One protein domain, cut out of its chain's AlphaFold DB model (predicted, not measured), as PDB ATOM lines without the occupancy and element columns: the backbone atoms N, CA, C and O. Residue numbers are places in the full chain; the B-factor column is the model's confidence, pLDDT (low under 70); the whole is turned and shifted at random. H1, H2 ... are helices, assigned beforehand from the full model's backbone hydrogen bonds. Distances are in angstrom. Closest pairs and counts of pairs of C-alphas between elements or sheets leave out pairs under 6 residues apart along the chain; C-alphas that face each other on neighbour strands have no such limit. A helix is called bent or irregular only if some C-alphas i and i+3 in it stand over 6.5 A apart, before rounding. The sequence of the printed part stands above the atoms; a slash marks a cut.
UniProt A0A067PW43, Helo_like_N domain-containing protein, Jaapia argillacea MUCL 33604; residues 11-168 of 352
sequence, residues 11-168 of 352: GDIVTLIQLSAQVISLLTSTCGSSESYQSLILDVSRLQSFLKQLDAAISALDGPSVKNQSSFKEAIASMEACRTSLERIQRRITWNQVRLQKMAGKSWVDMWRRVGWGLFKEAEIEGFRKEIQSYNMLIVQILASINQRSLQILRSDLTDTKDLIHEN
ATOM      1  N   GLY A  11     -17.732  16.846  50.488       73.38
ATOM      2  CA  GLY A  11     -17.457  15.594  49.779       73.38
ATOM      3  C   GLY A  11     -17.953  15.527  48.326       73.38
ATOM      4  O   GLY A  11     -17.312  14.863  47.509       73.38
ATOM      5  N   ASP A  12     -19.029  16.221  47.951       82.50
ATOM      6  CA  ASP A  12     -19.585  16.096  46.593       82.50
ATOM      7  C   ASP A  12     -18.690  16.759  45.534       82.50
ATOM      8  O   ASP A  12     -18.494  16.219  44.445       82.50
ATOM      9  N   ILE A  13     -18.053  17.881  45.874       89.50
ATOM     10  CA  ILE A  13     -17.126  18.578  44.970       89.50
ATOM     11  C   ILE A  13     -15.876  17.728  44.743       89.50
ATOM     12  O   ILE A  13     -15.446  17.522  43.606       89.50
ATOM     13  N   VAL A  14     -15.330  17.160  45.819       91.44
ATOM     14  CA  VAL A  14     -14.157  16.282  45.756       91.44
ATOM     15  C   VAL A  14     -14.445  15.035  44.915       91.44
ATOM     16  O   VAL A  14     -13.625  14.659  44.074       91.44
ATOM     17  N   THR A  15     -15.617  14.413  45.075       93.19
ATOM     18  CA  THR A  15     -15.994  13.249  44.251       93.19
ATOM     19  C   THR A  15     -16.138  13.612  42.772       93.19
ATOM     20  O   THR A  15     -15.666  12.862  41.917       93.19
ATOM     21  N   LEU A  16     -16.676  14.789  42.444       94.75
ATOM     22  CA  LEU A  16     -16.717  15.325  41.077       94.75
ATOM     23  C   LEU A  16     -15.316  15.583  40.493       94.75
ATOM     24  O   LEU A  16     -15.052  15.264  39.327       94.75
ATOM     25  N   ILE A  17     -14.382  16.111  41.290       95.81
ATOM     26  CA  ILE A  17     -12.977  16.306  40.889       95.81
ATOM     27  C   ILE A  17     -12.305  14.960  40.583       95.81
ATOM     28  O   ILE A  17     -11.544  14.845  39.616       95.81
ATOM     29  N   GLN A  18     -12.582  13.932  41.385       95.94
ATOM     30  CA  GLN A  18     -12.065  12.581  41.161       95.94
ATOM     31  C   GLN A  18     -12.691  11.938  39.920       95.94
ATOM     32  O   GLN A  18     -11.975  11.357  39.104       95.94
ATOM     33  N   LEU A  19     -14.004  12.078  39.738       96.69
ATOM     34  CA  LEU A  19     -14.722  11.545  38.584       96.69
ATOM     35  C   LEU A  19     -14.230  12.178  37.275       96.69
ATOM     36  O   LEU A  19     -13.943  11.465  36.315       96.69
ATOM     37  N   SER A  20     -14.057  13.501  37.243       97.38
ATOM     38  CA  SER A  20     -13.474  14.194  36.086       97.38
ATOM     39  C   SER A  20     -12.040  13.730  35.803       97.38
ATOM     40  O   SER A  20     -11.721  13.459  34.648       97.38
ATOM     41  N   ALA A  21     -11.208  13.517  36.832       97.50
ATOM     42  CA  ALA A  21      -9.865  12.943  36.670       97.50
ATOM     43  C   ALA A  21      -9.899  11.559  36.001       97.50
ATOM     44  O   ALA A  21      -9.110  11.276  35.097       97.50
ATOM     45  N   GLN A  22     -10.821  10.696  36.437       96.88
ATOM     46  CA  GLN A  22     -10.996   9.359  35.872       96.88
ATOM     47  C   GLN A  22     -11.437   9.429  34.411       96.88
ATOM     48  O   GLN A  22     -10.878   8.724  33.574       96.88
ATOM     49  N   VAL A  23     -12.394  10.302  34.084       96.56
ATOM     50  CA  VAL A  23     -12.842  10.517  32.701       96.56
ATOM     51  C   VAL A  23     -11.689  11.017  31.827       96.56
ATOM     52  O   VAL A  23     -11.473  10.462  30.752       96.56
ATOM     53  N   ILE A  24     -10.897  11.987  32.292       97.00
ATOM     54  CA  ILE A  24      -9.723  12.495  31.562       97.00
ATOM     55  C   ILE A  24      -8.717  11.369  31.310       97.00
ATOM     56  O   ILE A  24      -8.270  11.192  30.178       97.00
ATOM     57  N   SER A  25      -8.392  10.569  32.329       95.81
ATOM     58  CA  SER A  25      -7.478   9.422  32.203       95.81
ATOM     59  C   SER A  25      -7.979   8.395  31.179       95.81
ATOM     60  O   SER A  25      -7.234   7.932  30.311       95.81
ATOM     61  N   LEU A  26      -9.278   8.090  31.205       93.75
ATOM     62  CA  LEU A  26      -9.897   7.172  30.253       93.75
ATOM     63  C   LEU A  26      -9.871   7.713  28.818       93.75
ATOM     64  O   LEU A  26      -9.569   6.953  27.898       93.75
ATOM     65  N   LEU A  27     -10.146   9.003  28.610       93.12
ATOM     66  CA  LEU A  27     -10.134   9.618  27.279       93.12
ATOM     67  C   LEU A  27      -8.705   9.756  26.716       93.12
ATOM     68  O   LEU A  27      -8.445   9.407  25.564       93.12
ATOM     69  N   THR A  28      -7.753  10.202  27.541       95.00
ATOM     70  CA  THR A  28      -6.338  10.403  27.155       95.00
ATOM     71  C   THR A  28      -5.583   9.106  26.884       95.00
ATOM     72  O   THR A  28      -4.539   9.124  26.240       95.00
ATOM     73  N   SER A  29      -6.125   7.958  27.300       91.75
ATOM     74  CA  SER A  29      -5.554   6.647  26.985       91.75
ATOM     75  C   SER A  29      -5.605   6.275  25.493       91.75
ATOM     76  O   SER A  29      -5.075   5.233  25.116       91.75
ATOM     77  N   THR A  30      -6.227   7.094  24.640       89.75
ATOM     78  CA  THR A  30      -6.310   6.879  23.189       89.75
ATOM     79  C   THR A  30      -5.349   7.804  22.424       89.75
ATOM     80  O   THR A  30      -5.208   8.980  22.742       89.75
ATOM     81  N   CYS A  31      -4.665   7.272  21.409       77.62
ATOM     82  CA  CYS A  31      -3.719   7.971  20.539       77.62
ATOM     83  C   CYS A  31      -4.381   8.389  19.216       77.62
ATOM     84  O   CYS A  31      -5.220   7.666  18.679       77.62
ATOM     85  N   GLY A  32      -3.937   9.516  18.646       82.25
ATOM     86  CA  GLY A  32      -4.327   9.945  17.293       82.25
ATOM     87  C   GLY A  32      -5.795  10.357  17.152       82.25
ATOM     88  O   GLY A  32      -6.376  10.191  16.086       82.25
ATOM     89  N   SER A  33      -6.409  10.838  18.232       84.06
ATOM     90  CA  SER A  33      -7.828  11.190  18.256       84.06
ATOM     91  C   SER A  33      -8.164  12.424  17.416       84.06
ATOM     92  O   SER A  33      -7.332  13.316  17.259       84.06
ATOM     93  N   SER A  34      -9.422  12.522  16.979       91.31
ATOM     94  CA  SER A  34      -9.946  13.702  16.282       91.31
ATOM     95  C   SER A  34      -9.882  14.984  17.126       91.31
ATOM     96  O   SER A  34      -9.863  14.943  18.361       91.31
ATOM     97  N   GLU A  35      -9.904  16.137  16.454       93.62
ATOM     98  CA  GLU A  35      -9.916  17.464  17.086       93.62
ATOM     99  C   GLU A  35     -11.094  17.637  18.059       93.62
ATOM    100  O   GLU A  35     -10.915  18.102  19.188       93.62
ATOM    101  N   SER A  36     -12.292  17.190  17.669       91.88
ATOM    102  CA  SER A  36     -13.491  17.233  18.517       91.88
ATOM    103  C   SER A  36     -13.314  16.414  19.801       91.88
ATOM    104  O   SER A  36     -13.759  16.824  20.872       91.88
ATOM    105  N   TYR A  37     -12.619  15.275  19.727       94.62
ATOM    106  CA  TYR A  37     -12.337  14.438  20.893       94.62
ATOM    107  C   TYR A  37     -11.302  15.082  21.825       94.62
ATOM    108  O   TYR A  37     -11.505  15.120  23.038       94.62
ATOM    109  N   GLN A  38     -10.228  15.653  21.269       95.50
ATOM    110  CA  GLN A  38      -9.246  16.421  22.046       95.50
ATOM    111  C   GLN A  38      -9.889  17.629  22.729       95.50
ATOM    112  O   GLN A  38      -9.632  17.901  23.900       95.50
ATOM    113  N   SER A  39     -10.799  18.307  22.035       96.06
ATOM    114  CA  SER A  39     -11.544  19.429  22.600       96.06
ATOM    115  C   SER A  39     -12.410  19.011  23.791       96.06
ATOM    116  O   SER A  39     -12.452  19.730  24.785       96.06
ATOM    117  N   LEU A  40     -13.041  17.830  23.747       96.50
ATOM    118  CA  LEU A  40     -13.767  17.281  24.897       96.50
ATOM    119  C   LEU A  40     -12.836  17.034  26.094       96.50
ATOM    120  O   LEU A  40     -13.191  17.385  27.217       96.50
ATOM    121  N   ILE A  41     -11.641  16.473  25.871       96.81
ATOM    122  CA  ILE A  41     -10.642  16.281  26.936       96.81
ATOM    123  C   ILE A  41     -10.285  17.624  27.576       96.81
ATOM    124  O   ILE A  41     -10.266  17.734  28.805       96.81
ATOM    125  N   LEU A  42     -10.042  18.656  26.766       97.56
ATOM    126  CA  LEU A  42      -9.732  19.998  27.257       97.56
ATOM    127  C   LEU A  42     -10.895  20.597  28.053       97.56
ATOM    128  O   LEU A  42     -10.670  21.155  29.125       97.56
ATOM    129  N   ASP A  43     -12.130  20.446  27.577       97.81
ATOM    130  CA  ASP A  43     -13.320  20.975  28.246       97.81
ATOM    131  C   ASP A  43     -13.565  20.295  29.607       97.81
ATOM    132  O   ASP A  43     -13.857  20.987  30.586       97.81
ATOM    133  N   VAL A  44     -13.354  18.975  29.715       97.56
ATOM    134  CA  VAL A  44     -13.413  18.243  31.000       97.56
ATOM    135  C   VAL A  44     -12.230  18.605  31.913       97.56
ATOM    136  O   VAL A  44     -12.390  18.699  33.129       97.56
ATOM    137  N   SER A  45     -11.046  18.864  31.354       97.94
ATOM    138  CA  SER A  45      -9.878  19.304  32.136       97.94
ATOM    139  C   SER A  45     -10.086  20.696  32.737       97.94
ATOM    140  O   SER A  45      -9.754  20.931  33.901       97.94
ATOM    141  N   ARG A  46     -10.692  21.614  31.974       97.75
ATOM    142  CA  ARG A  46     -11.110  22.937  32.466       97.75
ATOM    143  C   ARG A  46     -12.138  22.804  33.581       97.75
ATOM    144  O   ARG A  46     -11.958  23.421  34.626       97.75
ATOM    145  N   LEU A  47     -13.133  21.937  33.394       96.94
ATOM    146  CA  LEU A  47     -14.138  21.638  34.412       96.94
ATOM    147  C   LEU A  47     -13.493  21.186  35.720       96.94
ATOM    148  O   LEU A  47     -13.804  21.724  36.777       96.94
ATOM    149  N   GLN A  48     -12.536  20.259  35.654       97.25
ATOM    150  CA  GLN A  48     -11.796  19.821  36.834       97.25
ATOM    151  C   GLN A  48     -11.053  20.978  37.523       97.25
ATOM    152  O   GLN A  48     -11.049  21.060  38.752       97.25
ATOM    153  N   SER A  49     -10.415  21.868  36.756       97.62
ATOM    154  CA  SER A  49      -9.726  23.040  37.309       97.62
ATOM    155  C   SER A  49     -10.697  23.988  38.013       97.62
ATOM    156  O   SER A  49     -10.432  24.400  39.142       97.62
ATOM    157  N   PHE A  50     -11.844  24.283  37.398       95.12
ATOM    158  CA  PHE A  50     -12.863  25.141  37.997       95.12
ATOM    159  C   PHE A  50     -13.489  24.519  39.244       95.12
ATOM    160  O   PHE A  50     -13.687  25.223  40.228       95.12
ATOM    161  N   LEU A  51     -13.718  23.204  39.258       94.00
ATOM    162  CA  LEU A  51     -14.185  22.497  40.453       94.00
ATOM    163  C   LEU A  51     -13.183  22.603  41.612       94.00
ATOM    164  O   LEU A  51     -13.598  22.837  42.740       94.00
ATOM    165  N   LYS A  52     -11.872  22.497  41.350       94.94
ATOM    166  CA  LYS A  52     -10.828  22.699  42.377       94.94
ATOM    167  C   LYS A  52     -10.795  24.133  42.907       94.94
ATOM    168  O   LYS A  52     -10.596  24.341  44.098       94.94
ATOM    169  N   GLN A  53     -10.972  25.120  42.030       93.75
ATOM    170  CA  GLN A  53     -11.059  26.523  42.443       93.75
ATOM    171  C   GLN A  53     -12.309  26.772  43.289       93.75
ATOM    172  O   GLN A  53     -12.239  27.486  44.283       93.75
ATOM    173  N   LEU A  54     -13.435  26.159  42.915       89.81
ATOM    174  CA  LEU A  54     -14.685  26.244  43.661       89.81
ATOM    175  C   LEU A  54     -14.548  25.617  45.050       89.81
ATOM    176  O   LEU A  54     -14.964  26.231  46.025       89.81
ATOM    177  N   ASP A  55     -13.919  24.447  45.137       90.38
ATOM    178  CA  ASP A  55     -13.601  23.773  46.398       90.38
ATOM    179  C   ASP A  55     -12.794  24.687  47.332       90.38
ATOM    180  O   ASP A  55     -13.225  24.980  48.445       90.38
ATOM    181  N   ALA A  56     -11.688  25.248  46.830       89.94
ATOM    182  CA  ALA A  56     -10.842  26.165  47.589       89.94
ATOM    183  C   ALA A  56     -11.580  27.447  48.017       89.94
ATOM    184  O   ALA A  56     -11.424  27.900  49.150       89.94
ATOM    185  N   ALA A  57     -12.400  28.025  47.133       87.00
ATOM    186  CA  ALA A  57     -13.180  29.221  47.434       87.00
ATOM    187  C   ALA A  57     -14.229  28.957  48.524       87.00
ATOM    188  O   ALA A  57     -14.397  29.776  49.423       87.00
ATOM    189  N   ILE A  58     -14.903  27.805  48.476       83.44
ATOM    190  CA  ILE A  58     -15.882  27.406  49.493       83.44
ATOM    191  C   ILE A  58     -15.190  27.112  50.827       83.44
ATOM    192  O   ILE A  58     -15.708  27.522  51.862       83.44
ATOM    193  N   SER A  59     -14.027  26.451  50.825       84.12
ATOM    194  CA  SER A  59     -13.244  26.217  52.047       84.12
ATOM    195  C   SER A  59     -12.755  27.503  52.704       84.12
ATOM    196  O   SER A  59     -12.675  27.555  53.923       84.12
ATOM    197  N   ALA A  60     -12.419  28.531  51.920       83.69
ATOM    198  CA  ALA A  60     -11.976  29.819  52.453       83.69
ATOM    199  C   ALA A  60     -13.120  30.631  53.088       83.69
ATOM    200  O   ALA A  60     -12.877  31.536  53.884       83.69
ATOM    201  N   LEU A  61     -14.371  30.325  52.735       77.06
ATOM    202  CA  LEU A  61     -15.560  30.966  53.289       77.06
ATOM    203  C   LEU A  61     -15.993  30.235  54.562       77.06
ATOM    204  O   LEU A  61     -16.991  29.510  54.582       77.06
ATOM    205  N   ASP A  62     -15.252  30.444  55.647       60.16
ATOM    206  CA  ASP A  62     -15.666  29.998  56.974       60.16
ATOM    207  C   ASP A  62     -16.869  30.831  57.450       60.16
ATOM    208  O   ASP A  62     -16.742  31.919  58.007       60.16
ATOM    209  N   GLY A  63     -18.084  30.335  57.197       61.12
ATOM    210  CA  GLY A  63     -19.299  30.945  57.732       61.12
ATOM    211  C   GLY A  63     -20.610  30.274  57.291       61.12
ATOM    212  O   GLY A  63     -20.817  30.026  56.100       61.12
ATOM    213  N   PRO A  64     -21.574  30.037  58.206       58.50
ATOM    214  CA  PRO A  64     -22.889  29.469  57.872       58.50
ATOM    215  C   PRO A  64     -23.731  30.370  56.946       58.50
ATOM    216  O   PRO A  64     -24.677  29.900  56.317       58.50
ATOM    217  N   SER A  65     -23.367  31.652  56.821       61.16
ATOM    218  CA  SER A  65     -24.039  32.649  55.976       61.16
ATOM    219  C   SER A  65     -24.006  32.313  54.476       61.16
ATOM    220  O   SER A  65     -24.967  32.606  53.763       61.16
ATOM    221  N   VAL A  66     -22.941  31.668  53.987       61.84
ATOM    222  CA  VAL A  66     -22.757  31.406  52.546       61.84
ATOM    223  C   VAL A  66     -23.565  30.190  52.080       61.84
ATOM    224  O   VAL A  66     -24.132  30.197  50.990       61.84
ATOM    225  N   LYS A  67     -23.706  29.171  52.935       61.56
ATOM    226  CA  LYS A  67     -24.363  27.893  52.595       61.56
ATOM    227  C   LYS A  67     -25.884  27.991  52.418       61.56
ATOM    228  O   LYS A  67     -26.480  27.130  51.781       61.56
ATOM    229  N   ASN A  68     -26.517  29.038  52.951       62.09
ATOM    230  CA  ASN A  68     -27.974  29.215  52.895       62.09
ATOM    231  C   ASN A  68     -28.467  30.016  51.678       62.09
ATOM    232  O   ASN A  68     -29.672  30.236  51.540       62.09
ATOM    233  N   GLN A  69     -27.569  30.450  50.795       67.75
ATOM    234  CA  GLN A  69     -27.930  31.291  49.656       67.75
ATOM    235  C   GLN A  69     -28.607  30.488  48.535       67.75
ATOM    236  O   GLN A  69     -28.273  29.331  48.278       67.75
ATOM    237  N   SER A  70     -29.565  31.112  47.845       71.00
ATOM    238  CA  SER A  70     -30.266  30.512  46.700       71.00
ATOM    239  C   SER A  70     -29.308  30.130  45.568       71.00
ATOM    240  O   SER A  70     -29.426  29.039  45.020       71.00
ATOM    241  N   SER A  71     -28.302  30.968  45.306       70.62
ATOM    242  CA  SER A  71     -27.219  30.711  44.347       70.62
ATOM    243  C   SER A  71     -26.432  29.441  44.674       70.62
ATOM    244  O   SER A  71     -26.067  28.684  43.778       70.62
ATOM    245  N   PHE A  72     -26.214  29.154  45.961       74.62
ATOM    246  CA  PHE A  72     -25.537  27.937  46.399       74.62
ATOM    247  C   PHE A  72     -26.403  26.689  46.181       74.62
ATOM    248  O   PHE A  72     -25.903  25.638  45.790       74.62
ATOM    249  N   LYS A  73     -27.724  26.796  46.362       77.12
ATOM    250  CA  LYS A  73     -28.654  25.691  46.069       77.12
ATOM    251  C   LYS A  73     -28.730  25.385  44.572       77.12
ATOM    252  O   LYS A  73     -28.712  24.217  44.190       77.12
ATOM    253  N   GLU A  74     -28.775  26.415  43.731       78.38
ATOM    254  CA  GLU A  74     -28.713  26.264  42.270       78.38
ATOM    255  C   GLU A  74     -27.375  25.668  41.816       78.38
ATOM    256  O   GLU A  74     -27.345  24.814  40.924       78.38
ATOM    257  N   ALA A  75     -26.277  26.045  42.481       78.56
ATOM    258  CA  ALA A  75     -24.970  25.434  42.275       78.56
ATOM    259  C   ALA A  75     -25.000  23.932  42.577       78.56
ATOM    260  O   ALA A  75     -24.613  23.145  41.717       78.56
ATOM    261  N   ILE A  76     -25.528  23.519  43.734       81.62
ATOM    262  CA  ILE A  76     -25.642  22.096  44.105       81.62
ATOM    263  C   ILE A  76     -26.447  21.315  43.058       81.62
ATOM    264  O   ILE A  76     -26.002  20.264  42.595       81.62
ATOM    265  N   ALA A  77     -27.602  21.835  42.630       83.69
ATOM    266  CA  ALA A  77     -28.417  21.181  41.604       83.69
ATOM    267  C   ALA A  77     -27.659  21.036  40.269       83.69
ATOM    268  O   ALA A  77     -27.708  19.989  39.621       83.69
ATOM    269  N   SER A  78     -26.902  22.066  39.884       86.31
ATOM    270  CA  SER A  78     -26.072  22.053  38.675       86.31
ATOM    271  C   SER A  78     -24.906  21.064  38.779       86.31
ATOM    272  O   SER A  78     -24.541  20.427  37.789       86.31
ATOM    273  N   MET A  79     -24.338  20.887  39.974       89.06
ATOM    274  CA  MET A  79     -23.271  19.918  40.235       89.06
ATOM    275  C   MET A  79     -23.760  18.475  40.091       89.06
ATOM    276  O   MET A  79     -23.034  17.646  39.540       89.06
ATOM    277  N   GLU A  80     -24.998  18.178  40.482       90.56
ATOM    278  CA  GLU A  80     -25.580  16.844  40.295       90.56
ATOM    279  C   GLU A  80     -25.849  16.527  38.813       90.56
ATOM    280  O   GLU A  80     -25.576  15.423  38.327       90.56
ATOM    281  N   ALA A  81     -26.300  17.521  38.045       91.62
ATOM    282  CA  ALA A  81     -26.434  17.389  36.596       91.62
ATOM    283  C   ALA A  81     -25.065  17.163  35.921       91.62
ATOM    284  O   ALA A  81     -24.913  16.277  35.069       91.62
ATOM    285  N   CYS A  82     -24.040  17.896  36.366       94.75
ATOM    286  CA  CYS A  82     -22.656  17.714  35.936       94.75
ATOM    287  C   CYS A  82     -22.143  16.299  36.248       94.75
ATOM    288  O   CYS A  82     -21.573  15.640  35.373       94.75
ATOM    289  N   ARG A  83     -22.396  15.795  37.462       94.94
ATOM    290  CA  ARG A  83     -22.052  14.426  37.871       94.94
ATOM    291  C   ARG A  83     -22.690  13.404  36.944       94.94
ATOM    292  O   ARG A  83     -21.991  12.560  36.389       94.94
ATOM    293  N   THR A  84     -23.994  13.525  36.716       95.19
ATOM    294  CA  THR A  84     -24.751  12.621  35.841       95.19
ATOM    295  C   THR A  84     -24.175  12.593  34.421       95.19
ATOM    296  O   THR A  84     -24.068  11.523  33.811       95.19
ATOM    297  N   SER A  85     -23.760  13.750  33.891       95.94
ATOM    298  CA  SER A  85     -23.134  13.840  32.566       95.94
ATOM    299  C   SER A  85     -21.754  13.168  32.532       95.94
ATOM    300  O   SER A  85     -21.497  12.342  31.653       95.94
ATOM    301  N   LEU A  86     -20.899  13.407  33.534       96.94
ATOM    302  CA  LEU A  86     -19.592  12.747  33.648       96.94
ATOM    303  C   LEU A  86     -19.717  11.225  33.808       96.94
ATOM    304  O   LEU A  86     -19.015  10.475  33.131       96.94
ATOM    305  N   GLU A  87     -20.645  10.749  34.638       96.75
ATOM    306  CA  GLU A  87     -20.923   9.318  34.797       96.75
ATOM    307  C   GLU A  87     -21.436   8.696  33.495       96.75
ATOM    308  O   GLU A  87     -21.133   7.542  33.191       96.75
ATOM    309  N   ARG A  88     -22.217   9.438  32.701       96.81
ATOM    310  CA  ARG A  88     -22.674   8.987  31.380       96.81
ATOM    311  C   ARG A  88     -21.505   8.847  30.408       96.81
ATOM    312  O   ARG A  88     -21.423   7.822  29.730       96.81
ATOM    313  N   ILE A  89     -20.585   9.813  30.379       96.00
ATOM    314  CA  ILE A  89     -19.350   9.739  29.580       96.00
ATOM    315  C   ILE A  89     -18.514   8.532  30.023       96.00
ATOM    316  O   ILE A  89     -18.132   7.707  29.192       96.00
ATOM    317  N   GLN A  90     -18.292   8.371  31.329       96.75
ATOM    318  CA  GLN A  90     -17.537   7.248  31.887       96.75
ATOM    319  C   GLN A  90     -18.167   5.903  31.510       96.75
ATOM    320  O   GLN A  90     -17.479   5.038  30.972       96.75
ATOM    321  N   ARG A  91     -19.479   5.736  31.726       96.75
ATOM    322  CA  ARG A  91     -20.224   4.520  31.351       96.75
ATOM    323  C   ARG A  91     -20.128   4.228  29.862       96.75
ATOM    324  O   ARG A  91     -20.041   3.070  29.462       96.75
ATOM    325  N   ARG A  92     -20.137   5.265  29.027       96.56
ATOM    326  CA  ARG A  92     -20.002   5.105  27.582       96.56
ATOM    327  C   ARG A  92     -18.616   4.600  27.193       96.56
ATOM    328  O   ARG A  92     -18.515   3.685  26.374       96.56
ATOM    329  N   ILE A  93     -17.566   5.153  27.802       95.00
ATOM    330  CA  ILE A  93     -16.185   4.702  27.607       95.00
ATOM    331  C   ILE A  93     -16.029   3.245  28.056       95.00
ATOM    332  O   ILE A  93     -15.567   2.415  27.272       95.00
ATOM    333  N   THR A  94     -16.467   2.907  29.269       95.56
ATOM    334  CA  THR A  94     -16.324   1.548  29.812       95.56
ATOM    335  C   THR A  94     -17.126   0.526  29.011       95.56
ATOM    336  O   THR A  94     -16.629  -0.563  28.732       95.56
ATOM    337  N   TRP A  95     -18.328   0.878  28.546       96.62
ATOM    338  CA  TRP A  95     -19.115   0.015  27.664       96.62
ATOM    339  C   TRP A  95     -18.388  -0.282  26.346       96.62
ATOM    340  O   TRP A  95     -18.329  -1.436  25.916       96.62
ATOM    341  N   ASN A  96     -17.782   0.736  25.726       95.12
ATOM    342  CA  ASN A  96     -16.982   0.567  24.511       95.12
ATOM    343  C   ASN A  96     -15.732  -0.295  24.761       95.12
ATOM    344  O   ASN A  96     -15.424  -1.164  23.943       95.12
ATOM    345  N   GLN A  97     -15.056  -0.114  25.900       94.50
ATOM    346  CA  GLN A  97     -13.913  -0.937  26.310       94.50
ATOM    347  C   GLN A  97     -14.305  -2.407  26.489       94.50
ATOM    348  O   GLN A  97     -13.653  -3.279  25.923       94.50
ATOM    349  N   VAL A  98     -15.408  -2.700  27.187       95.81
ATOM    350  CA  VAL A  98     -15.915  -4.075  27.363       95.81
ATOM    351  C   VAL A  98     -16.294  -4.698  26.019       95.81
ATOM    352  O   VAL A  98     -16.011  -5.873  25.772       95.81
ATOM    353  N   ARG A  99     -16.917  -3.926  25.120       95.50
ATOM    354  CA  ARG A  99     -17.267  -4.404  23.776       95.50
ATOM    355  C   ARG A  99     -16.019  -4.767  22.970       95.50
ATOM    356  O   ARG A  99     -15.991  -5.829  22.354       95.50
ATOM    357  N   LEU A 100     -14.985  -3.929  23.015       94.31
ATOM    358  CA  LEU A 100     -13.697  -4.208  22.378       94.31
ATOM    359  C   LEU A 100     -12.971  -5.390  23.012       94.31
ATOM    360  O   LEU A 100     -12.425  -6.213  22.288       94.31
ATOM    361  N   GLN A 101     -12.997  -5.514  24.339       96.00
ATOM    362  CA  GLN A 101     -12.387  -6.634  25.054       96.00
ATOM    363  C   GLN A 101     -12.953  -7.976  24.582       96.00
ATOM    364  O   GLN A 101     -12.198  -8.920  24.355       96.00
ATOM    365  N   LYS A 102     -14.272  -8.045  24.364       95.69
ATOM    366  CA  LYS A 102     -14.937  -9.236  23.815       95.69
ATOM    367  C   LYS A 102     -14.537  -9.535  22.368       95.69
ATOM    368  O   LYS A 102     -14.493 -10.700  21.998       95.69
ATOM    369  N   MET A 103     -14.249  -8.512  21.560       93.75
ATOM    370  CA  MET A 103     -13.896  -8.672  20.141       93.75
ATOM    371  C   MET A 103     -12.408  -8.982  19.916       93.75
ATOM    372  O   MET A 103     -12.078  -9.814  19.080       93.75
ATOM    373  N   ALA A 104     -11.508  -8.319  20.643       93.75
ATOM    374  CA  ALA A 104     -10.065  -8.323  20.378       93.75
ATOM    375  C   ALA A 104      -9.245  -9.219  21.329       93.75
ATOM    376  O   ALA A 104      -8.024  -9.352  21.168       93.75
ATOM    377  N   GLY A 105      -9.882  -9.833  22.334       93.88
ATOM    378  CA  GLY A 105      -9.220 -10.729  23.283       93.88
ATOM    379  C   GLY A 105      -8.035 -10.048  23.970       93.88
ATOM    380  O   GLY A 105      -8.148  -8.908  24.398       93.88
ATOM    381  N   LYS A 106      -6.868 -10.702  24.046       93.00
ATOM    382  CA  LYS A 106      -5.669 -10.172  24.734       93.00
ATOM    383  C   LYS A 106      -5.108  -8.869  24.135       93.00
ATOM    384  O   LYS A 106      -4.414  -8.147  24.838       93.00
ATOM    385  N   SER A 107      -5.427  -8.555  22.877       94.19
ATOM    386  CA  SER A 107      -4.936  -7.357  22.169       94.19
ATOM    387  C   SER A 107      -5.830  -6.118  22.330       94.19
ATOM    388  O   SER A 107      -5.577  -5.073  21.729       94.19
ATOM    389  N   TRP A 108      -6.891  -6.211  23.141       95.25
ATOM    390  CA  TRP A 108      -7.908  -5.163  23.232       95.25
ATOM    391  C   TRP A 108      -7.376  -3.812  23.720       95.25
ATOM    392  O   TRP A 108      -7.889  -2.783  23.293       95.25
ATOM    393  N   VAL A 109      -6.346  -3.799  24.573       94.00
ATOM    394  CA  VAL A 109      -5.749  -2.564  25.108       94.00
ATOM    395  C   VAL A 109      -5.074  -1.761  23.997       94.00
ATOM    396  O   VAL A 109      -5.299  -0.557  23.882       94.00
ATOM    397  N   ASP A 110      -4.294  -2.421  23.141       93.62
ATOM    398  CA  ASP A 110      -3.630  -1.763  22.011       93.62
ATOM    399  C   ASP A 110      -4.643  -1.288  20.971       93.62
ATOM    400  O   ASP A 110      -4.492  -0.211  20.390       93.62
ATOM    401  N   MET A 111      -5.717  -2.056  20.774       92.69
ATOM    402  CA  MET A 111      -6.820  -1.645  19.914       92.69
ATOM    403  C   MET A 111      -7.552  -0.427  20.490       92.69
ATOM    404  O   MET A 111      -7.756   0.546  19.770       92.69
ATOM    405  N   TRP A 112      -7.872  -0.417  21.786       93.69
ATOM    406  CA  TRP A 112      -8.464   0.745  22.458       93.69
ATOM    407  C   TRP A 112      -7.590   1.990  22.296       93.69
ATOM    408  O   TRP A 112      -8.093   3.038  21.897       93.69
ATOM    409  N   ARG A 113      -6.273   1.860  22.494       92.56
ATOM    410  CA  ARG A 113      -5.326   2.962  22.282       92.56
ATOM    411  C   ARG A 113      -5.386   3.513  20.861       92.56
ATOM    412  O   ARG A 113      -5.295   4.717  20.691       92.56
ATOM    413  N   ARG A 114      -5.540   2.673  19.837       91.88
ATOM    414  CA  ARG A 114      -5.511   3.118  18.429       91.88
ATOM    415  C   ARG A 114      -6.849   3.652  17.923       91.88
ATOM    416  O   ARG A 114      -6.859   4.609  17.159       91.88
ATOM    417  N   VAL A 115      -7.957   3.018  18.306       91.94
ATOM    418  CA  VAL A 115      -9.281   3.266  17.699       91.94
ATOM    419  C   VAL A 115     -10.373   3.639  18.700       91.94
ATOM    420  O   VAL A 115     -11.518   3.835  18.300       91.94
ATOM    421  N   GLY A 116     -10.059   3.757  19.993       88.88
ATOM    422  CA  GLY A 116     -11.053   4.022  21.038       88.88
ATOM    423  C   GLY A 116     -11.855   5.304  20.809       88.88
ATOM    424  O   GLY A 116     -13.064   5.315  21.035       88.88
ATOM    425  N   TRP A 117     -11.220   6.347  20.269       90.69
ATOM    426  CA  TRP A 117     -11.879   7.607  19.908       90.69
ATOM    427  C   TRP A 117     -12.875   7.447  18.745       90.69
ATOM    428  O   TRP A 117     -13.927   8.082  18.751       90.69
ATOM    429  N   GLY A 118     -12.600   6.553  17.789       91.69
ATOM    430  CA  GLY A 118     -13.458   6.301  16.624       91.69
ATOM    431  C   GLY A 118     -14.742   5.532  16.950       91.69
ATOM    432  O   GLY A 118     -15.629   5.415  16.108       91.69
ATOM    433  N   LEU A 119     -14.872   5.006  18.174       90.44
ATOM    434  CA  LEU A 119     -16.093   4.337  18.632       90.44
ATOM    435  C   LEU A 119     -17.205   5.304  19.049       90.44
ATOM    436  O   LEU A 119     -18.346   4.874  19.249       90.44
ATOM    437  N   PHE A 120     -16.880   6.585  19.194       93.75
ATOM    438  CA  PHE A 120     -17.840   7.628  19.515       93.75
ATOM    439  C   PHE A 120     -18.377   8.243  18.228       93.75
ATOM    440  O   PHE A 120     -17.626   8.541  17.301       93.75
ATOM    441  N   LYS A 121     -19.694   8.456  18.171       95.50
ATOM    442  CA  LYS A 121     -20.284   9.233  17.076       95.50
ATOM    443  C   LYS A 121     -19.912  10.702  17.267       95.50
ATOM    444  O   LYS A 121     -19.953  11.199  18.388       95.50
ATOM    445  N   GLU A 122     -19.624  11.418  16.188       94.44
ATOM    446  CA  GLU A 122     -19.247  12.835  16.273       94.44
ATOM    447  C   GLU A 122     -20.326  13.692  16.957       94.44
ATOM    448  O   GLU A 122     -20.026  14.449  17.877       94.44
ATOM    449  N   ALA A 123     -21.600  13.475  16.615       95.38
ATOM    450  CA  ALA A 123     -22.730  14.137  17.273       95.38
ATOM    451  C   ALA A 123     -22.832  13.827  18.781       95.38
ATOM    452  O   ALA A 123     -23.321  14.648  19.553       95.38
ATOM    453  N   GLU A 124     -22.374  12.646  19.209       95.94
ATOM    454  CA  GLU A 124     -22.347  12.255  20.622       95.94
ATOM    455  C   GLU A 124     -21.244  13.015  21.375       95.94
ATOM    456  O   GLU A 124     -21.509  13.564  22.443       95.94
ATOM    457  N   ILE A 125     -20.043  13.114  20.788       95.50
ATOM    458  CA  ILE A 125     -18.937  13.920  21.335       95.50
ATOM    459  C   ILE A 125     -19.368  15.381  21.464       95.50
ATOM    460  O   ILE A 125     -19.184  15.986  22.517       95.50
ATOM    461  N   GLU A 126     -19.974  15.940  20.420       96.50
ATOM    462  CA  GLU A 126     -20.409  17.335  20.423       96.50
ATOM    463  C   GLU A 126     -21.524  17.594  21.447       96.50
ATOM    464  O   GLU A 126     -21.532  18.630  22.111       96.50
ATOM    465  N   GLY A 127     -22.426  16.628  21.656       97.06
ATOM    466  CA  GLY A 127     -23.409  16.677  22.739       97.06
ATOM    467  C   GLY A 127     -22.753  16.748  24.120       97.06
ATOM    468  O   GLY A 127     -23.088  17.626  24.914       97.06
ATOM    469  N   PHE A 128     -21.767  15.884  24.387       96.81
ATOM    470  CA  PHE A 128     -21.004  15.935  25.638       96.81
ATOM    471  C   PHE A 128     -20.274  17.266  25.811       96.81
ATOM    472  O   PHE A 128     -20.290  17.834  26.899       96.81
ATOM    473  N   ARG A 129     -19.665  17.797  24.747       97.12
ATOM    474  CA  ARG A 129     -18.954  19.080  24.803       97.12
ATOM    475  C   ARG A 129     -19.870  20.228  25.185       97.12
ATOM    476  O   ARG A 129     -19.539  20.962  26.108       97.12
ATOM    477  N   LYS A 130     -21.025  20.357  24.529       97.25
ATOM    478  CA  LYS A 130     -21.996  21.419  24.834       97.25
ATOM    479  C   LYS A 130     -22.461  21.370  26.286       97.25
ATOM    480  O   LYS A 130     -22.519  22.407  26.941       97.25
ATOM    481  N   GLU A 131     -22.733  20.175  26.806       96.44
ATOM    482  CA  GLU A 131     -23.095  20.000  28.215       96.44
ATOM    483  C   GLU A 131     -21.957  20.423  29.155       96.44
ATOM    484  O   GLU A 131     -22.170  21.241  30.047       96.44
ATOM    485  N   ILE A 132     -20.736  19.928  28.934       96.75
ATOM    486  CA  ILE A 132     -19.575  20.257  29.775       96.75
ATOM    487  C   ILE A 132     -19.237  21.751  29.713       96.75
ATOM    488  O   ILE A 132     -18.936  22.355  30.739       96.75
ATOM    489  N   GLN A 133     -19.332  22.379  28.542       96.94
ATOM    490  CA  GLN A 133     -19.142  23.823  28.388       96.94
ATOM    491  C   GLN A 133     -20.210  24.627  29.136       96.94
ATOM    492  O   GLN A 133     -19.875  25.619  29.781       96.94
ATOM    493  N   SER A 134     -21.467  24.177  29.116       95.81
ATOM    494  CA  SER A 134     -22.536  24.774  29.922       95.81
ATOM    495  C   SER A 134     -22.198  24.713  31.416       95.81
ATOM    496  O   SER A 134     -22.273  25.727  32.107       95.81
ATOM    497  N   TYR A 135     -21.731  23.561  31.914       94.75
ATOM    498  CA  TYR A 135     -21.306  23.428  33.313       94.75
ATOM    499  C   TYR A 135     -20.079  24.283  33.652       94.75
ATOM    500  O   TYR A 135     -20.045  24.890  34.720       94.75
ATOM    501  N   ASN A 136     -19.107  24.399  32.741       95.12
ATOM    502  CA  ASN A 136     -17.963  25.300  32.904       95.12
ATOM    503  C   ASN A 136     -18.419  26.748  33.109       95.12
ATOM    504  O   ASN A 136     -17.967  27.406  34.045       95.12
ATOM    505  N   MET A 137     -19.340  27.232  32.272       94.69
ATOM    506  CA  MET A 137     -19.880  28.586  32.394       94.69
ATOM    507  C   MET A 137     -20.621  28.791  33.716       94.69
ATOM    508  O   MET A 137     -20.398  29.803  34.379       94.69
ATOM    509  N   LEU A 138     -21.442  27.824  34.130       91.81
ATOM    510  CA  LEU A 138     -22.166  27.886  35.402       91.81
ATOM    511  C   LEU A 138     -21.211  27.938  36.601       91.81
ATOM    512  O   LEU A 138     -21.367  28.790  37.472       91.81
ATOM    513  N   ILE A 139     -20.185  27.085  36.644       90.62
ATOM    514  CA  ILE A 139     -19.213  27.080  37.752       90.62
ATOM    515  C   ILE A 139     -18.417  28.387  37.791       90.62
ATOM    516  O   ILE A 139     -18.201  28.933  38.872       90.62
ATOM    517  N   VAL A 140     -18.026  28.935  36.637       93.06
ATOM    518  CA  VAL A 140     -17.360  30.246  36.566       93.06
ATOM    519  C   VAL A 140     -18.273  31.362  37.084       93.06
ATOM    520  O   VAL A 140     -17.809  32.228  37.823       93.06
ATOM    521  N   GLN A 141     -19.569  31.338  36.759       91.06
ATOM    522  CA  GLN A 141     -20.542  32.297  37.297       91.06
ATOM    523  C   GLN A 141     -20.682  32.178  38.818       91.06
ATOM    524  O   GLN A 141     -20.686  33.193  39.515       91.06
ATOM    525  N   ILE A 142     -20.734  30.953  39.347       87.38
ATOM    526  CA  ILE A 142     -20.783  30.701  40.792       87.38
ATOM    527  C   ILE A 142     -19.523  31.253  41.467       87.38
ATOM    528  O   ILE A 142     -19.631  32.028  42.416       87.38
ATOM    529  N   LEU A 143     -18.338  30.937  40.939       88.75
ATOM    530  CA  LEU A 143     -17.059  31.466  41.419       88.75
ATOM    531  C   LEU A 143     -17.020  32.998  41.405       88.75
ATOM    532  O   LEU A 143     -16.602  33.617  42.383       88.75
ATOM    533  N   ALA A 144     -17.489  33.621  40.324       90.88
ATOM    534  CA  ALA A 144     -17.570  35.073  40.223       90.88
ATOM    535  C   ALA A 144     -18.514  35.668  41.279       90.88
ATOM    536  O   ALA A 144     -18.163  36.663  41.909       90.88
ATOM    537  N   SER A 145     -19.669  35.037  41.526       86.81
ATOM    538  CA  SER A 145     -20.625  35.483  42.549       86.81
ATOM    539  C   SER A 145     -20.042  35.401  43.964       86.81
ATOM    540  O   SER A 145     -20.195  36.333  44.756       86.81
ATOM    541  N   ILE A 146     -19.297  34.329  44.249       84.69
ATOM    542  CA  ILE A 146     -18.583  34.131  45.508       84.69
ATOM    543  C   ILE A 146     -17.538  35.235  45.694       84.69
ATOM    544  O   ILE A 146     -17.544  35.928  46.710       84.69
ATOM    545  N   ASN A 147     -16.689  35.459  44.689       87.75
ATOM    546  CA  ASN A 147     -15.643  36.480  44.745       87.75
ATOM    547  C   ASN A 147     -16.222  37.891  44.885       87.75
ATOM    548  O   ASN A 147     -15.734  38.682  45.691       87.75
ATOM    549  N   GLN A 148     -17.289  38.209  44.148       89.19
ATOM    550  CA  GLN A 148     -17.987  39.486  44.270       89.19
ATOM    551  C   GLN A 148     -18.500  39.701  45.696       89.19
ATOM    552  O   GLN A 148     -18.409  40.811  46.220       89.19
ATOM    553  N   ARG A 149     -19.006  38.648  46.345       84.19
ATOM    554  CA  ARG A 149     -19.480  38.742  47.723       84.19
ATOM    555  C   ARG A 149     -18.339  38.945  48.712       84.19
ATOM    556  O   ARG A 149     -18.453  39.822  49.565       84.19
ATOM    557  N   SER A 150     -17.246  38.202  48.577       84.88
ATOM    558  CA  SER A 150     -16.050  38.399  49.404       84.88
ATOM    559  C   SER A 150     -15.534  39.835  49.295       84.88
ATOM    560  O   SER A 150     -15.245  40.467  50.306       84.88
ATOM    561  N   LEU A 151     -15.519  40.402  48.084       89.12
ATOM    562  CA  LEU A 151     -15.145  41.802  47.862       89.12
ATOM    563  C   LEU A 151     -16.129  42.796  48.495       89.12
ATOM    564  O   LEU A 151     -15.703  43.845  48.965       89.12
ATOM    565  N   GLN A 152     -17.430  42.494  48.523       88.81
ATOM    566  CA  GLN A 152     -18.414  43.336  49.214       88.81
ATOM    567  C   GLN A 152     -18.206  43.344  50.729       88.81
ATOM    568  O   GLN A 152     -18.299  44.410  51.328       88.81
ATOM    569  N   ILE A 153     -17.921  42.185  51.328       86.88
ATOM    570  CA  ILE A 153     -17.635  42.073  52.766       86.88
ATOM    571  C   ILE A 153     -16.379  42.878  53.097       86.88
ATOM    572  O   ILE A 153     -16.448  43.803  53.895       86.88
ATOM    573  N   LEU A 154     -15.281  42.635  52.373       89.81
ATOM    574  CA  LEU A 154     -14.035  43.388  52.548       89.81
ATOM    575  C   LEU A 154     -14.228  44.899  52.383       89.81
ATOM    576  O   LEU A 154     -13.603  45.688  53.083       89.81
ATOM    577  N   ARG A 155     -15.090  45.320  51.451       93.44
ATOM    578  CA  ARG A 155     -15.404  46.737  51.255       93.44
ATOM    579  C   ARG A 155     -16.170  47.329  52.438       93.44
ATOM    580  O   ARG A 155     -15.903  48.479  52.762       93.44
ATOM    581  N   SER A 156     -17.088  46.573  53.038       92.44
ATOM    582  CA  SER A 156     -17.818  46.981  54.246       92.44
ATOM    583  C   SER A 156     -16.868  47.128  55.433       92.44
ATOM    584  O   SER A 156     -16.843  48.169  56.078       92.44
ATOM    585  N   ASP A 157     -16.001  46.143  55.658       90.81
ATOM    586  CA  ASP A 157     -15.029  46.193  56.755       90.81
ATOM    587  C   ASP A 157     -14.048  47.366  56.574       90.81
ATOM    588  O   ASP A 157     -13.644  48.034  57.529       90.81
ATOM    589  N   LEU A 158     -13.678  47.672  55.325       95.50
ATOM    590  CA  LEU A 158     -12.830  48.821  55.008       95.50
ATOM    591  C   LEU A 158     -13.539  50.157  55.275       95.50
ATOM    592  O   LEU A 158     -12.893  51.106  55.717       95.50
ATOM    593  N   THR A 159     -14.845  50.261  55.015       95.94
ATOM    594  CA  THR A 159     -15.599  51.470  55.375       95.94
ATOM    595  C   THR A 159     -15.700  51.630  56.886       95.94
ATOM    596  O   THR A 159     -15.405  52.713  57.380       95.94
ATOM    597  N   ASP A 160     -15.973  50.551  57.619       94.38
ATOM    598  CA  ASP A 160     -16.096  50.590  59.080       94.38
ATOM    599  C   ASP A 160     -14.760  50.973  59.741       94.38
ATOM    600  O   ASP A 160     -14.698  51.831  60.620       94.38
ATOM    601  N   THR A 161     -13.649  50.398  59.270       95.50
ATOM    602  CA  THR A 161     -12.304  50.759  59.754       95.50
ATOM    603  C   THR A 161     -11.923  52.194  59.413       95.50
ATOM    604  O   THR A 161     -11.289  52.867  60.226       95.50
ATOM    605  N   LYS A 162     -12.315  52.696  58.238       96.44
ATOM    606  CA  LYS A 162     -12.109  54.100  57.876       96.44
ATOM    607  C   LYS A 162     -12.872  55.035  58.817       96.44
ATOM    608  O   LYS A 162     -12.308  56.048  59.230       96.44
ATOM    609  N   ASP A 163     -14.110  54.701  59.160       95.31
ATOM    610  CA  ASP A 163     -14.931  55.508  60.063       95.31
ATOM    611  C   ASP A 163     -14.336  55.525  61.480       95.31
ATOM    612  O   ASP A 163     -14.171  56.601  62.054       95.31
ATOM    613  N   LEU A 164     -13.860  54.377  61.979       96.12
ATOM    614  CA  LEU A 164     -13.117  54.293  63.245       96.12
ATOM    615  C   LEU A 164     -11.822  55.119  63.234       96.12
ATOM    616  O   LEU A 164     -11.479  55.759  64.225       96.12
ATOM    617  N   ILE A 165     -11.082  55.132  62.120       95.56
ATOM    618  CA  ILE A 165      -9.883  55.975  61.987       95.56
ATOM    619  C   ILE A 165     -10.261  57.456  62.035       95.56
ATOM    620  O   ILE A 165      -9.558  58.237  62.675       95.56
ATOM    621  N   HIS A 166     -11.347  57.861  61.376       95.38
ATOM    622  CA  HIS A 166     -11.816  59.245  61.422       95.38
ATOM    623  C   HIS A 166     -12.256  59.659  62.829       95.38
ATOM    624  O   HIS A 166     -11.885  60.747  63.268       95.38
ATOM    625  N   GLU A 167     -12.968  58.789  63.546       95.75
ATOM    626  CA  GLU A 167     -13.351  59.004  64.942       95.75
ATOM    627  C   GLU A 167     -12.119  59.149  65.843       95.75
ATOM    628  O   GLU A 167     -11.967  60.165  66.520       95.75
ATOM    629  N   ASN A 168     -11.170  58.213  65.759       94.06
ATOM    630  CA  ASN A 168      -9.919  58.275  66.519       94.06
ATOM    631  C   ASN A 168      -9.068  59.501  66.161       94.06
ATOM    632  O   ASN A 168      -8.383  60.070  67.004       94.06
TER     633      ASN A 168
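Overview. This is residues 11 to 168 of the 352 residues of the protein "Helo_like_N domain-containing protein" of Jaapia argillacea MUCL 33604 (UniProt A0A067PW43). Four long helical pieces, H1, H2, H4a and H5, form an up-and-down bundle, each running against the one before it; the last part of H5, residues 151 to 168, sticks out beyond one end as a straight arm. At the other end the bent helix H4 turns at residues 104 and 105, and its short arm H4b folds back. The printed part has 158 residues with five named helices, H1 to H5 in order, and no named strand: all helix. It is loose, with a radius of gyration of the C-alphas of 21.2 A, and spans 81 by 26 by 24 A.

Along the chain. H1, residues 11 to 28, begins at C-alpha 11 (-17.457, 15.594, 49.779) and is 25.7 A long. H2, residues 35 to 60, measures 37.5 A. H3 is residues 64 to 67. H4, residues 70 to 119, was assigned as one helix by its hydrogen bonds but is bent: C-alphas 103 and 106 are 9.5 A apart. Its arms are H4a, residues 70 to 103, 50.1 A, and H4b, residues 106 to 119, irregular, with C-alphas 114 and 117 7.9 A apart. H5, residues 122 to 168, runs 68.4 A to C-alpha 168 (-9.919, 58.275, 66.519).

Arrangement. H1 and H2 form a hairpin and touch, C-alphas of Ile 17 and Gln 48 closest at 5.5 A, at a shallow tilt of 21 degrees. H4a touches H1 with residues 79 to 93 alone, closest C-alphas Gln 90 and Val 23, 5.8 A; the tilt of 34 degrees is only just short of steep. H5 touches H2, closest C-alphas Arg 129 and Leu 40, 5.5 A. H5 touches H4a with residues 128 to 142 alone, closest C-alphas Tyr 135 and Cys 82, 6.4 A. H1 and H5 are apart. H3 touches no helix. H4b touches H4a at a steep tilt of 51 degrees, closest C-alphas Trp 108 and Gln 101, 5.1 A. Every O i to N i+4 pair is within hydrogen-bond range in H1, H2, H4a and H5; in H4b 6 of 10 are, and H3 is too short for one.

Size, cuts and confidence. The C-alphas of Met 103 and Asn 168, the two farthest apart, are 81.5 A apart. The printed part has no cut and no long link. Mean pLDDT of the printed part is 90.6; residues 62 to 69 are under 70.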